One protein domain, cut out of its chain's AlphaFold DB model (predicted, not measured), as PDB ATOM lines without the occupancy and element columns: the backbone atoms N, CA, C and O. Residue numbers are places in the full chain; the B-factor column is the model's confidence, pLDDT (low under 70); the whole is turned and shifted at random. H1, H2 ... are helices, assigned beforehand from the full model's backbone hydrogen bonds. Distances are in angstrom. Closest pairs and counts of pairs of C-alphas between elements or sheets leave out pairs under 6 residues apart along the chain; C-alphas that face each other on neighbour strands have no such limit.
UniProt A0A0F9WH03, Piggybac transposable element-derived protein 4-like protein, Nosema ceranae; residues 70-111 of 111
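This is residues 70 to 111 of the 111 residues of the protein "Piggybac transposable element-derived protein 4-like protein" of Nosema ceranae (UniProt A0A0F9WH03). One long straight helix, H1, makes the length of a rod, only just a rod; beyond its end the backbone turns through a loop and folds back, forming the one-turn helix H2 and then a tail without a named element that runs back beside H1. Residues 94 to 100, of which residue 100 belongs to H2, stick out. The printed part has 42 residues with two named helices, H1 then H2, and no named strand: all helix. It is loose, with a radius of gyration of the C-alphas of 12.5 A, and spans 38 by 19 by 10 A.

H1, residues 72 to 92, and H2, residues 100 to 103, are close but not clearly touching; their closest C-alphas, those of Leu 90 and Trp 101, are 7.3 A apart. In H1 every O i to N i+4 pair is within hydrogen-bond range; H2 is too short for such a pair, but its one O i to N i+3 pair is within range.

H1 begins at C-alpha 72 (1.038, 46.568, -30.127) and measures 30.3 A. H2 ends at C-alpha 103 (5.882, 25.317, -45.895).

The C-alphas farthest apart, of Thr 71 and Lys 97, are 38.6 A apart. The printed part has no cut; the link is short. Residues 110 to 111 are under pLDDT 70.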
ATOM      1  N   PHE A  70      -0.030  52.323 -35.331       88.44
ATOM      2  CA  PHE A  70       0.014  50.867 -35.238       88.44
ATOM      3  C   PHE A  70       0.617  50.440 -33.905       88.44
ATOM      4  O   PHE A  70       1.793  50.101 -33.800       88.44
ATOM      5  N   THR A  71      -0.224  50.476 -32.873       88.31
ATOM      6  CA  THR A  71       0.159  50.051 -31.523       88.31
ATOM      7  C   THR A  71       0.310  48.525 -31.427       88.31
ATOM      8  O   THR A  71      -0.100  47.782 -32.318       88.31
ATOM      9  N   GLU A  72       0.855  48.018 -30.319       88.62
ATOM     10  CA  GLU A  72       1.038  46.568 -30.127       88.62
ATOM     11  C   GLU A  72      -0.279  45.782 -30.212       88.62
ATOM     12  O   GLU A  72      -0.311  44.663 -30.706       88.62
ATOM     13  N   LYS A  73      -1.396  46.360 -29.755       91.06
ATOM     14  CA  LYS A  73      -2.704  45.682 -29.738       91.06
ATOM     15  C   LYS A  73      -3.196  45.261 -31.133       91.06
ATOM     16  O   LYS A  73      -3.512  44.082 -31.300       91.06
ATOM     17  N   PRO A  74      -3.315  46.165 -32.126       91.25
ATOM     18  CA  PRO A  74      -3.722  45.781 -33.471       91.25
ATOM     19  C   PRO A  74      -2.719  44.830 -34.128       91.25
ATOM     20  O   PRO A  74      -3.161  43.895 -34.788       91.25
ATOM     21  N   ILE A  75      -1.411  45.000 -33.902       91.75
ATOM     22  CA  ILE A  75      -0.387  44.096 -34.451       91.75
ATOM     23  C   ILE A  75      -0.583  42.675 -33.898       91.75
ATOM     24  O   ILE A  75      -0.766  41.744 -34.684       91.75
ATOM     25  N   ARG A  76      -0.715  42.522 -32.573       92.31
ATOM     26  CA  ARG A  76      -0.978  41.224 -31.919       92.31
ATOM     27  C   ARG A  76      -2.223  40.555 -32.450       92.31
ATOM     28  O   ARG A  76      -2.236  39.349 -32.700       92.31
ATOM     29  N   LYS A  77      -3.282  41.341 -32.643       94.50
ATOM     30  CA  LYS A  77      -4.538  40.830 -33.185       94.50
ATOM     31  C   LYS A  77      -4.352  40.309 -34.608       94.50
ATOM     32  O   LYS A  77      -4.776  39.190 -34.882       94.50
ATOM     33  N   ILE A  78      -3.680  41.068 -35.475       94.25
ATOM     34  CA  ILE A  78      -3.384  40.648 -36.852       94.25
ATOM     35  C   ILE A  78      -2.583  39.348 -36.850       94.25
ATOM     36  O   ILE A  78      -2.968  38.413 -37.548       94.25
ATOM     37  N   VAL A  79      -1.530  39.249 -36.038       95.31
ATOM     38  CA  VAL A  79      -0.715  38.030 -35.948       95.31
ATOM     39  C   VAL A  79      -1.562  36.836 -35.503       95.31
ATOM     40  O   VAL A  79      -1.572  35.798 -36.164       95.31
ATOM     41  N   SER A  80      -2.345  37.000 -34.433       95.75
ATOM     42  CA  SER A  80      -3.181  35.925 -33.887       95.75
ATOM     43  C   SER A  80      -4.245  35.427 -34.872       95.75
ATOM     44  O   SER A  80      -4.399  34.219 -35.048       95.75
ATOM     45  N   GLU A  81      -4.947  36.337 -35.552       96.69
ATOM     46  CA  GLU A  81      -5.985  35.984 -36.527       96.69
ATOM     47  C   GLU A  81      -5.371  35.349 -37.775       96.69
ATOM     48  O   GLU A  81      -5.924  34.393 -38.316       96.69
ATOM     49  N   THR A  82      -4.195  35.822 -38.196       95.56
ATOM     50  CA  THR A  82      -3.467  35.256 -39.339       95.56
ATOM     51  C   THR A  82      -3.065  33.809 -39.069       95.56
ATOM     52  O   THR A  82      -3.370  32.926 -39.872       95.56
ATOM     53  N   ASN A  83      -2.449  33.543 -37.914       95.25
ATOM     54  CA  ASN A  83      -2.022  32.193 -37.543       95.25
ATOM     55  C   ASN A  83      -3.228  31.267 -37.346       95.25
ATOM     56  O   ASN A  83      -3.240  30.141 -37.843       95.25
ATOM     57  N   LYS A  84      -4.297  31.762 -36.710       95.56
ATOM     58  CA  LYS A  84      -5.550  31.015 -36.549       95.56
ATOM     59  C   LYS A  84      -6.185  30.659 -37.893       95.56
ATOM     60  O   LYS A  84      -6.622  29.525 -38.091       95.56
ATOM     61  N   TYR A  85      -6.241  31.610 -38.822       93.94
ATOM     62  CA  TYR A  85      -6.760  31.374 -40.163       93.94
ATOM     63  C   TYR A  85      -5.923  30.330 -40.906       93.94
ATOM     64  O   TYR A  85      -6.478  29.369 -41.440       93.94
ATOM     65  N   ALA A  86      -4.596  30.474 -40.894       92.12
ATOM     66  CA  ALA A  86      -3.698  29.522 -41.535       92.12
ATOM     67  C   ALA A  86      -3.870  28.107 -40.963       92.12
ATOM     68  O   ALA A  86      -4.072  27.166 -41.731       92.12
ATOM     69  N   ALA A  87      -3.900  27.961 -39.636       91.25
ATOM     70  CA  ALA A  87      -4.125  26.680 -38.971       91.25
ATOM     71  C   ALA A  87      -5.449  26.023 -39.401       91.25
ATOM     72  O   ALA A  87      -5.474  24.835 -39.724       91.25
ATOM     73  N   ASN A  88      -6.532  26.801 -39.495       92.25
ATOM     74  CA  ASN A  88      -7.823  26.298 -39.970       92.25
ATOM     75  C   ASN A  88      -7.750  25.801 -41.422       92.25
ATOM     76  O   ASN A  88      -8.282  24.736 -41.739       92.25
ATOM     77  N   ILE A  89      -7.075  26.534 -42.309       89.06
ATOM     78  CA  ILE A  89      -6.910  26.121 -43.709       89.06
ATOM     79  C   ILE A  89      -6.068  24.846 -43.814       89.06
ATOM     80  O   ILE A  89      -6.418  23.957 -44.593       89.06
ATOM     81  N   LEU A  90      -4.997  24.735 -43.025       88.06
ATOM     82  CA  LEU A  90      -4.147  23.543 -42.991       88.06
ATOM     83  C   LEU A  90      -4.885  22.308 -42.466       88.06
ATOM     84  O   LEU A  90      -4.645  21.210 -42.963       88.06
ATOM     85  N   ALA A  91      -5.795  22.486 -41.506       86.88
ATOM     86  CA  ALA A  91      -6.585  21.399 -40.937       86.88
ATOM     87  C   ALA A  91      -7.707  20.911 -41.870       86.88
ATOM     88  O   ALA A  91      -7.989  19.717 -41.925       86.88
ATOM     89  N   ILE A  92      -8.362  21.824 -42.595       87.25
ATOM     90  CA  ILE A  92      -9.552  21.503 -43.403       87.25
ATOM     91  C   ILE A  92      -9.175  21.021 -44.809       87.25
ATOM     92  O   ILE A  92      -9.879  20.205 -45.409       87.25
ATOM     93  N   LYS A  93      -8.094  21.549 -45.386       82.94
ATOM     94  CA  LYS A  93      -7.785  21.338 -46.800       82.94
ATOM     95  C   LYS A  93      -6.932  20.081 -46.982       82.94
ATOM     96  O   LYS A  93      -5.886  19.928 -46.362       82.94
ATOM     97  N   ASN A  94      -7.317  19.217 -47.922       84.12
ATOM     98  CA  ASN A  94      -6.444  18.141 -48.394       84.12
ATOM     99  C   ASN A  94      -5.314  18.739 -49.240       84.12
ATOM    100  O   ASN A  94      -5.440  18.957 -50.447       84.12
ATOM    101  N   ILE A  95      -4.215  19.074 -48.573       84.81
ATOM    102  CA  ILE A  95      -3.088  19.773 -49.178       84.81
ATOM    103  C   ILE A  95      -2.187  18.773 -49.911       84.81
ATOM    104  O   ILE A  95      -1.622  17.854 -49.311       84.81
ATOM    105  N   SER A  96      -2.005  19.001 -51.216       85.44
ATOM    106  CA  SER A  96      -1.069  18.244 -52.057       85.44
ATOM    107  C   SER A  96       0.335  18.200 -51.449       85.44
ATOM    108  O   SER A  96       0.788  19.154 -50.811       85.44
ATOM    109  N   LYS A  97       1.056  17.095 -51.673       82.62
ATOM    110  CA  LYS A  97       2.405  16.861 -51.134       82.62
ATOM    111  C   LYS A  97       3.399  17.983 -51.464       82.62
ATOM    112  O   LYS A  97       4.259  18.253 -50.638       82.62
ATOM    113  N   TYR A  98       3.236  18.645 -52.608       87.38
ATOM    114  CA  TYR A  98       4.136  19.695 -53.106       87.38
ATOM    115  C   TYR A  98       3.574  21.115 -52.950       87.38
ATOM    116  O   TYR A  98       4.054  22.055 -53.573       87.38
ATOM    117  N   SER A  99       2.512  21.279 -52.162       86.69
ATOM    118  CA  SER A  99       1.887  22.582 -51.970       86.69
ATOM    119  C   SER A  99       2.722  23.481 -51.062       86.69
ATOM    120  O   SER A  99       3.153  23.058 -49.989       86.69
ATOM    121  N   ILE A 100       2.833  24.756 -51.440       86.06
ATOM    122  CA  ILE A 100       3.492  25.814 -50.656       86.06
ATOM    123  C   ILE A 100       2.854  25.958 -49.267       86.06
ATOM    124  O   ILE A 100       3.536  26.271 -48.298       86.06
ATOM    125  N   TRP A 101       1.568  25.627 -49.123       86.00
ATOM    126  CA  TRP A 101       0.883  25.640 -47.828       86.00
ATOM    127  C   TRP A 101       1.544  24.730 -46.784       86.00
ATOM    128  O   TRP A 101       1.494  25.040 -45.602       86.00
ATOM    129  N   LYS A 102       2.239  23.655 -47.189       82.75
ATOM    130  CA  LYS A 102       2.991  22.809 -46.243       82.75
ATOM    131  C   LYS A 102       4.250  23.473 -45.687       82.75
ATOM    132  O   LYS A 102       4.771  23.016 -44.680       82.75
ATOM    133  N   THR A 103       4.739  24.515 -46.352       88.38
ATOM    134  CA  THR A 103       5.882  25.317 -45.895       88.38
ATOM    135  C   THR A 103       5.452  26.521 -45.060       88.38
ATOM    136  O   THR A 103       6.299  27.306 -44.645       88.38
ATOM    137  N   TRP A 104       4.144  26.683 -44.818       89.50
ATOM    138  CA  TRP A 104       3.638  27.769 -43.993       89.50
ATOM    139  C   TRP A 104       4.171  27.651 -42.564       89.50
ATOM    140  O   TRP A 104       4.177  26.568 -41.978       89.50
ATOM    141  N   THR A 105       4.592  28.780 -42.008       91.31
ATOM    142  CA  THR A 105       5.038  28.907 -40.619       91.31
ATOM    143  C   THR A 105       4.293  30.055 -39.964       91.31
ATOM    144  O   THR A 105       3.847  30.984 -40.643       91.31
ATOM    145  N   ASP A 106       4.122  29.965 -38.650       92.38
ATOM    146  CA  ASP A 106       3.417  30.991 -37.896       92.38
ATOM    147  C   ASP A 106       4.144  32.333 -37.987       92.38
ATOM    148  O   ASP A 106       5.369  32.432 -37.871       92.38
ATOM    149  N   VAL A 107       3.354  33.383 -38.195       92.44
ATOM    150  CA  VAL A 107       3.830  34.760 -38.194       92.44
ATOM    151  C   VAL A 107       4.147  35.151 -36.757       92.44
ATOM    152  O   VAL A 107       3.358  34.889 -35.850       92.44
ATOM    153  N   ASN A 108       5.286  35.813 -36.564       90.56
ATOM    154  CA  ASN A 108       5.725  36.319 -35.269       90.56
ATOM    155  C   ASN A 108       5.927  37.833 -35.331       90.56
ATOM    156  O   ASN A 108       6.338  38.381 -36.354       90.56
ATOM    157  N   GLU A 109       5.682  38.502 -34.206       80.31
ATOM    158  CA  GLU A 109       6.115  39.883 -34.002       80.31
ATOM    159  C   GLU A 109       7.638  39.863 -33.876       80.31
ATOM    160  O   GLU A 109       8.181  39.420 -32.864       80.31
ATOM    161  N   THR A 110       8.346  40.250 -34.934       67.50
ATOM    162  CA  THR A 110       9.802  40.389 -34.853       67.50
ATOM    163  C   THR A 110      10.129  41.587 -33.967       67.50
ATOM    164  O   THR A 110       9.521  42.651 -34.089       67.50
ATOM    165  N   LYS A 111      11.039  41.355 -33.019       50.97
ATOM    166  CA  LYS A 111      11.511  42.322 -32.030       50.97
ATOM    167  C   LYS A 111      12.767  43.021 -32.528       50.97
ATOM    168  O   LYS A 111      13.589  42.321 -33.160       50.97
TER     169      LYS A 111